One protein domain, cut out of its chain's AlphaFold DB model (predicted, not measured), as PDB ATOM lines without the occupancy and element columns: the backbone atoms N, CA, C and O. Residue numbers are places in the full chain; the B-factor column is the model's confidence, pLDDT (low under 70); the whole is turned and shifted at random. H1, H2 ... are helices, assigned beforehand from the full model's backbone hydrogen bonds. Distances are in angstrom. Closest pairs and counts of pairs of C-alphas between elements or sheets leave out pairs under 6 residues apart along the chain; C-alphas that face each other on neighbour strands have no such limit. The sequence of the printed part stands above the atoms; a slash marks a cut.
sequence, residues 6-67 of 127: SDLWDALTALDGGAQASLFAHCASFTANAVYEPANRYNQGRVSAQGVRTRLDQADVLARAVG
ATOM      1  N   SER A   6     168.679 136.807 143.714       93.81
ATOM      2  CA  SER A   6     168.474 136.417 145.116       93.81
ATOM      3  C   SER A   6     168.926 134.981 145.370       93.81
ATOM      4  O   SER A   6     169.686 134.739 146.301       93.81
ATOM      5  N   ASP A   7     168.564 134.049 144.478       94.56
ATOM      6  CA  ASP A   7     168.977 132.644 144.600       94.56
ATOM      7  C   ASP A   7     170.505 132.485 144.516       94.56
ATOM      8  O   ASP A   7     171.076 131.553 145.084       94.56
ATOM      9  N   LEU A   8     171.182 133.367 143.770       93.50
ATOM     10  CA  LEU A   8     172.640 133.387 143.683       93.50
ATOM     11  C   LEU A   8     173.257 133.859 145.002       93.50
ATOM     12  O   LEU A   8     174.176 133.212 145.499       93.50
ATOM     13  N   TRP A   9     172.763 134.958 145.574       94.50
ATOM     14  CA  TRP A   9     173.265 135.475 146.849       94.50
ATOM     15  C   TRP A   9     173.045 134.495 148.003       94.50
ATOM     16  O   TRP A   9     173.965 134.277 148.795       94.50
ATOM     17  N   ASP A  10     171.887 133.840 148.057       95.38
ATOM     18  CA  ASP A  10     171.609 132.788 149.038       95.38
ATOM     19  C   ASP A  10     172.594 131.617 148.889       95.38
ATOM     20  O   ASP A  10     173.165 131.141 149.871       95.38
ATOM     21  N   ALA A  11     172.878 131.194 147.653       93.94
ATOM     22  CA  ALA A  11     173.850 130.135 147.397       93.94
ATOM     23  C   ALA A  11     175.283 130.534 147.796       93.94
ATOM     24  O   ALA A  11     176.003 129.717 148.364       93.94
ATOM     25  N   LEU A  12     175.702 131.773 147.517       93.88
ATOM     26  CA  LEU A  12     177.039 132.281 147.851       93.88
ATOM     27  C   LEU A  12     177.243 132.441 149.363       93.88
ATOM     28  O   LEU A  12     178.315 132.126 149.883       93.88
ATOM     29  N   THR A  13     176.224 132.923 150.075       94.69
ATOM     30  CA  THR A  13     176.287 133.115 151.532       94.69
ATOM     31  C   THR A  13     176.202 131.800 152.304       94.69
ATOM     32  O   THR A  13     176.733 131.721 153.409       94.69
ATOM     33  N   ALA A  14     175.614 130.757 151.712       96.00
ATOM     34  CA  ALA A  14     175.588 129.408 152.274       96.00
ATOM     35  C   ALA A  14     176.915 128.634 152.122       96.00
ATOM     36  O   ALA A  14     177.078 127.587 152.751       96.00
ATOM     37  N   LEU A  15     177.857 129.109 151.295       96.62
ATOM     38  CA  LEU A  15     179.190 128.511 151.180       96.62
ATOM     39  C   LEU A  15     179.974 128.673 152.487       96.62
ATOM     40  O   LEU A  15     179.947 129.734 153.110       96.62
ATOM     41  N   ASP A  16     180.738 127.647 152.864       97.31
ATOM     42  CA  ASP A  16     181.702 127.788 153.952       97.31
ATOM     43  C   ASP A  16     182.846 128.750 153.574       97.31
ATOM     44  O   ASP A  16     183.058 129.091 152.405       97.31
ATOM     45  N   GLY A  17     183.614 129.185 154.575       95.88
ATOM     46  CA  GLY A  17     184.694 130.151 154.363       95.88
ATOM     47  C   GLY A  17     185.777 129.675 153.384       95.88
ATOM     48  O   GLY A  17     186.363 130.498 152.684       95.88
ATOM     49  N   GLY A  18     186.026 128.366 153.280       97.00
ATOM     50  CA  GLY A  18     187.003 127.809 152.343       97.00
ATOM     51  C   GLY A  18     186.504 127.843 150.900       97.00
ATOM     52  O   GLY A  18     187.241 128.236 149.990       97.00
ATOM     53  N   ALA A  19     185.237 127.495 150.683       96.19
ATOM     54  CA  ALA A  19     184.582 127.590 149.386       96.19
ATOM     55  C   ALA A  19     184.445 129.053 148.927       96.19
ATOM     56  O   ALA A  19     184.728 129.356 147.765       96.19
ATOM     57  N   GLN A  20     184.108 129.975 149.835       96.81
ATOM     58  CA  GLN A  20     184.098 131.414 149.545       96.81
ATOM     59  C   GLN A  20     185.490 131.930 149.177       96.81
ATOM     60  O   GLN A  20     185.638 132.625 148.172       96.81
ATOM     61  N   ALA A  21     186.524 131.556 149.938       95.00
ATOM     62  CA  ALA A  21     187.901 131.938 149.639       95.00
ATOM     63  C   ALA A  21     188.375 131.380 148.290       95.00
ATOM     64  O   ALA A  21     189.030 132.089 147.530       95.00
ATOM     65  N   SER A  22     188.003 130.142 147.954       95.69
ATOM     66  CA  SER A  22     188.340 129.518 146.668       95.69
ATOM     67  C   SER A  22     187.662 130.228 145.498       95.69
ATOM     68  O   SER A  22     188.304 130.501 144.484       95.69
ATOM     69  N   LEU A  23     186.382 130.586 145.643       94.94
ATOM     70  CA  LEU A  23     185.668 131.377 144.644       94.94
ATOM     71  C   LEU A  23     186.290 132.769 144.492       94.94
ATOM     72  O   LEU A  23     186.509 133.228 143.373       94.94
ATOM     73  N   PHE A  24     186.616 133.426 145.606       93.62
ATOM     74  CA  PHE A  24     187.284 134.720 145.583       93.62
ATOM     75  C   PHE A  24     188.646 134.636 144.889       93.62
ATOM     76  O   PHE A  24     188.930 135.454 144.018       93.62
ATOM     77  N   ALA A  25     189.458 133.625 145.205       94.06
ATOM     78  CA  ALA A  25     190.740 133.387 144.553       94.06
ATOM     79  C   ALA A  25     190.573 133.146 143.045       94.06
ATOM     80  O   ALA A  25     191.321 133.710 142.249       94.06
ATOM     81  N   HIS A  26     189.557 132.376 142.641       94.25
ATOM     82  CA  HIS A  26     189.227 132.170 141.234       94.25
ATOM     83  C   HIS A  26     188.896 133.497 140.538       94.25
ATOM     84  O   HIS A  26     189.530 133.830 139.539       94.25
ATOM     85  N   CYS A  27     187.985 134.297 141.097       94.94
ATOM     86  CA  CYS A  27     187.634 135.610 140.558       94.94
ATOM     87  C   CYS A  27     188.846 136.556 140.496       94.94
ATOM     88  O   CYS A  27     189.078 137.199 139.474       94.94
ATOM     89  N   ALA A  28     189.645 136.613 141.565       91.88
ATOM     90  CA  ALA A  28     190.832 137.459 141.644       91.88
ATOM     91  C   ALA A  28     191.914 137.040 140.636       91.88
ATOM     92  O   ALA A  28     192.584 137.909 140.076       91.88
ATOM     93  N   SER A  29     192.058 135.742 140.345       91.06
ATOM     94  CA  SER A  29     193.058 135.237 139.392       91.06
ATOM     95  C   SER A  29     192.915 135.843 137.991       91.06
ATOM     96  O   SER A  29     193.923 136.152 137.360       91.06
ATOM     97  N   PHE A  30     191.688 136.138 137.542       93.56
ATOM     98  CA  PHE A  30     191.433 136.806 136.255       93.56
ATOM     99  C   PHE A  30     191.897 138.266 136.214       93.56
ATOM    100  O   PHE A  30     191.973 138.857 135.140       93.56
ATOM    101  N   THR A  31     192.188 138.861 137.372       90.25
ATOM    102  CA  THR A  31     192.645 140.252 137.480       90.25
ATOM    103  C   THR A  31     194.161 140.369 137.635       90.25
ATOM    104  O   THR A  31     194.702 141.473 137.546       90.25
ATOM    105  N   ALA A  32     194.865 139.250 137.840       90.88
ATOM    106  CA  ALA A  32     196.312 139.243 137.983       90.88
ATOM    107  C   ALA A  32     196.984 139.665 136.667       90.88
ATOM    108  O   ALA A  32     196.841 139.015 135.633       90.88
ATOM    109  N   ASN A  33     197.750 140.756 136.713       91.50
ATOM    110  CA  ASN A  33     198.505 141.257 135.569       91.50
ATOM    111  C   ASN A  33     199.992 141.370 135.916       91.50
ATOM    112  O   ASN A  33     200.422 142.332 136.553       91.50
ATOM    113  N   ALA A  34     200.766 140.394 135.441       92.38
ATOM    114  CA  ALA A  34     202.219 140.326 135.587       92.38
ATOM    115  C   ALA A  34     202.972 140.677 134.286       92.38
ATOM    116  O   ALA A  34     204.150 140.359 134.137       92.38
ATOM    117  N   VAL A  35     202.310 141.306 133.308       89.12
ATOM    118  CA  VAL A  35     202.943 141.642 132.026       89.12
ATOM    119  C   VAL A  35     203.849 142.858 132.206       89.12
ATOM    120  O   VAL A  35     203.443 143.885 132.753       89.12
ATOM    121  N   TYR A  36     205.083 142.784 131.711       86.81
ATOM    122  CA  TYR A  36     205.928 143.965 131.567       86.81
ATOM    123  C   TYR A  36     205.560 144.714 130.282       86.81
ATOM    124  O   TYR A  36     205.585 144.143 129.195       86.81
ATOM    125  N   GLU A  37     205.265 146.009 130.396       85.75
ATOM    126  CA  GLU A  37     205.018 146.881 129.247       85.75
ATOM    127  C   GLU A  37     205.927 148.112 129.347       85.75
ATOM    128  O   GLU A  37     205.910 148.800 130.370       85.75
ATOM    129  N   PRO A  38     206.726 148.441 128.318       80.44
ATOM    130  CA  PRO A  38     207.582 149.619 128.373       80.44
ATOM    131  C   PRO A  38     206.740 150.898 128.421       80.44
ATOM    132  O   PRO A  38     205.949 151.159 127.515       80.44
ATOM    133  N   ALA A  39     206.946 151.756 129.417       81.75
ATOM    134  CA  ALA A  39     206.329 153.083 129.458       81.75
ATOM    135  C   ALA A  39     207.037 154.036 128.473       81.75
ATOM    136  O   ALA A  39     207.826 154.896 128.860       81.75
ATOM    137  N   ASN A  40     206.812 153.832 127.174       78.94
ATOM    138  CA  ASN A  40     207.422 154.604 126.094       78.94
ATOM    139  C   ASN A  40     206.392 155.494 125.372       78.94
ATOM    140  O   ASN A  40     205.180 155.357 125.546       78.94
ATOM    141  N   ARG A  41     206.881 156.390 124.505       72.75
ATOM    142  CA  ARG A  41     206.039 157.306 123.710       72.75
ATOM    143  C   ARG A  41     205.001 156.602 122.823       72.75
ATOM    144  O   ARG A  41     203.987 157.200 122.487       72.75
ATOM    145  N   TYR A  42     205.251 155.351 122.439       69.75
ATOM    146  CA  TYR A  42     204.368 154.568 121.574       69.75
ATOM    147  C   TYR A  42     203.171 153.989 122.333       69.75
ATOM    148  O   TYR A  42     202.122 153.775 121.734       69.75
ATOM    149  N   ASN A  43     203.285 153.843 123.655       69.19
ATOM    150  CA  ASN A  43     202.193 153.429 124.532       69.19
ATOM    151  C   ASN A  43     201.271 154.587 124.958       69.19
ATOM    152  O   ASN A  43     200.449 154.402 125.850       69.19
ATOM    153  N   GLN A  44     201.372 155.765 124.319       73.94
ATOM    154  CA  GLN A  44     200.438 156.905 124.428       73.94
ATOM    155  C   GLN A  44     200.055 157.307 125.869       73.94
ATOM    156  O   GLN A  44     198.952 157.786 126.110       73.94
ATOM    157  N   GLY A  45     200.930 157.077 126.852       73.56
ATOM    158  CA  GLY A  45     200.622 157.341 128.263       73.56
ATOM    159  C   GLY A  45     199.595 156.392 128.901       73.56
ATOM    160  O   GLY A  45     199.191 156.634 130.032       73.56
ATOM    161  N   ARG A  46     199.203 155.297 128.229       79.81
ATOM    162  CA  ARG A  46     198.291 154.268 128.774       79.81
ATOM    163  C   ARG A  46     198.843 153.586 130.022       79.81
ATOM    164  O   ARG A  46     198.076 153.106 130.849       79.81
ATOM    165  N   VAL A  47     200.168 153.525 130.143       84.62
ATOM    166  CA  VAL A  47     200.861 152.874 131.255       84.62
ATOM    167  C   VAL A  47     202.009 153.763 131.715       84.62
ATOM    168  O   VAL A  47     202.847 154.178 130.912       84.62
ATOM    169  N   SER A  48     202.051 154.070 133.012       89.19
ATOM    170  CA  SER A  48     203.174 154.774 133.632       89.19
ATOM    171  C   SER A  48     204.240 153.771 134.078       89.19
ATOM    172  O   SER A  48     203.917 152.655 134.482       89.19
ATOM    173  N   ALA A  49     205.517 154.170 134.055       89.31
ATOM    174  CA  ALA A  49     206.610 153.310 134.521       89.31
ATOM    175  C   ALA A  49     206.394 152.858 135.977       89.31
ATOM    176  O   ALA A  49     206.615 151.695 136.308       89.31
ATOM    177  N   GLN A  50     205.891 153.767 136.819       91.06
ATOM    178  CA  GLN A  50     205.538 153.464 138.201       91.06
ATOM    179  C   GLN A  50     204.399 152.442 138.291       91.06
ATOM    180  O   GLN A  50     204.498 151.508 139.073       91.06
ATOM    181  N   GLY A  51     203.347 152.577 137.477       92.00
ATOM    182  CA  GLY A  51     202.233 151.627 137.461       92.00
ATOM    183  C   GLY A  51     202.667 150.222 137.041       92.00
ATOM    184  O   GLY A  51     202.277 149.245 137.677       92.00
ATOM    185  N   VAL A  52     203.529 150.120 136.021       92.44
ATOM    186  CA  VAL A  52     204.113 148.838 135.584       92.44
ATOM    187  C   VAL A  52     204.967 148.226 136.689       92.44
ATOM    188  O   VAL A  52     204.833 147.041 136.971       92.44
ATOM    189  N   ARG A  53     205.806 149.024 137.356       92.62
ATOM    190  CA  ARG A  53     206.603 148.541 138.487       92.62
ATOM    191  C   ARG A  53     205.717 148.040 139.625       92.62
ATOM    192  O   ARG A  53     205.873 146.906 140.051       92.62
ATOM    193  N   THR A  54     204.748 148.843 140.063       93.69
ATOM    194  CA  THR A  54     203.867 148.483 141.177       93.69
ATOM    195  C   THR A  54     203.095 147.193 140.906       93.69
ATOM    196  O   THR A  54     203.040 146.349 141.792       93.69
ATOM    197  N   ARG A  55     202.538 146.984 139.704       93.62
ATOM    198  CA  ARG A  55     201.838 145.717 139.411       93.62
ATOM    199  C   ARG A  55     202.778 144.507 139.392       93.62
ATOM    200  O   ARG A  55     202.370 143.439 139.829       93.62
ATOM    201  N   LEU A  56     204.022 144.672 138.934       94.62
ATOM    202  CA  LEU A  56     205.018 143.596 138.952       94.62
ATOM    203  C   LEU A  56     205.454 143.259 140.382       94.62
ATOM    204  O   LEU A  56     205.529 142.083 140.718       94.62
ATOM    205  N   ASP A  57     205.635 144.267 141.241       95.06
ATOM    206  CA  ASP A  57     205.922 144.058 142.665       95.06
ATOM    207  C   ASP A  57     204.774 143.287 143.354       95.06
ATOM    208  O   ASP A  57     205.014 142.385 144.152       95.06
ATOM    209  N   GLN A  58     203.510 143.590 143.020       94.00
ATOM    210  CA  GLN A  58     202.355 142.836 143.532       94.00
ATOM    211  C   GLN A  58     202.285 141.407 142.974       94.00
ATOM    212  O   GLN A  58     201.969 140.474 143.710       94.00
ATOM    213  N   ALA A  59     202.598 141.214 141.690       94.50
ATOM    214  CA  ALA A  59     202.662 139.887 141.086       94.50
ATOM    215  C   ALA A  59     203.742 139.008 141.743       94.50
ATOM    216  O   ALA A  59     203.502 137.825 141.963       94.50
ATOM    217  N   ASP A  60     204.885 139.586 142.120       93.62
ATOM    218  CA  ASP A  60     205.943 138.885 142.855       93.62
ATOM    219  C   ASP A  60     205.486 138.444 144.258       93.62
ATOM    220  O   ASP A  60     205.745 137.316 144.683       93.62
ATOM    221  N   VAL A  61     204.736 139.296 144.967       94.62
ATOM    222  CA  VAL A  61     204.121 138.923 146.254       94.62
ATOM    223  C   VAL A  61     203.164 137.742 146.078       94.62
ATOM    224  O   VAL A  61     203.227 136.789 146.856       94.62
ATOM    225  N   LEU A  62     202.311 137.774 145.049       93.19
ATOM    226  CA  LEU A  62     201.394 136.672 144.744       93.19
ATOM    227  C   LEU A  62     202.152 135.387 144.400       93.19
ATOM    228  O   LEU A  62     201.822 134.340 144.950       93.19
ATOM    229  N   ALA A  63     203.180 135.463 143.550       93.81
ATOM    230  CA  ALA A  63     203.998 134.316 143.167       93.81
ATOM    231  C   ALA A  63     204.626 133.637 144.394       93.81
ATOM    232  O   ALA A  63     204.511 132.422 144.551       93.81
ATOM    233  N   ARG A  64     205.199 134.420 145.318       94.12
ATOM    234  CA  ARG A  64     205.744 133.896 146.580       94.12
ATOM    235  C   ARG A  64     204.668 133.297 147.480       94.12
ATOM    236  O   ARG A  64     204.887 132.232 148.050       94.12
ATOM    237  N   ALA A  65     203.513 133.951 147.600       93.56
ATOM    238  CA  ALA A  65     202.419 133.481 148.449       93.56
ATOM    239  C   ALA A  65     201.843 132.135 147.987       93.56
ATOM    240  O   ALA A  65     201.484 131.310 148.825       93.56
ATOM    241  N   VAL A  66     201.775 131.897 146.672       91.25
ATOM    242  CA  VAL A  66     201.273 130.631 146.112       91.25
ATOM    243  C   VAL A  66     202.375 129.602 145.842       91.25
ATOM    244  O   VAL A  66     202.080 128.526 145.329       91.25
ATOM    245  N   GLY A  67     203.636 129.914 146.167       94.19
ATOM    246  CA  GLY A  67     204.775 129.039 145.882       94.19
ATOM    247  C   GLY A  67     204.967 128.775 144.386       94.19
ATOM    248  O   GLY A  67     205.337 127.667 144.003       94.19
TER     249      GLY A  67
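AT A GLANCE: This is residues 6 to 67 of the 127 residues of an uncharacterized protein of Bradyrhizobium vignae (UniProt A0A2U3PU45). An open, flat shape without a helical core: H1 and H2 meet near their ends in an L, then a long link runs out past H3 to a loop that sticks out at residues 41 to 46, and H3 folds back alongside this link. The printed part has 62 residues with three named helices, H1, H2 and H3 in that order, and no named strand; the class is all helix. It is extended, with a radius of gyration of the C-alphas of 17.0 A and spans of 50 by 30 by 12 A.

IN THESE COORDINATES: H1, residues 6 to 13, begins at C-alpha 6 (168.474, 136.417, 145.116). H2, residues 17 to 29, is 17.9 A long. H3, residues 49 to 65, is 24.6 A long and ends at C-alpha 65 (202.419, 133.481, 148.449).

HOW THE PARTS SIT: H1 and H2 are close but not clearly touching, about perpendicular at 74 degrees; their closest C-alphas, of Leu 12 and Gln 20, are 7.3 A apart. H3 is apart from H1 and from H2. In H1, H2 and H3 every O i to N i+4 pair is within hydrogen-bond range.

THE WHOLE: The two farthest C-alphas, of Ala 14 and Arg 41, are 50.2 A apart. The printed part has no cut. The link H1 to H2 is tight; H2 to H3 is long, with 19 residues. Residues 42 to 43 have pLDDT under 70.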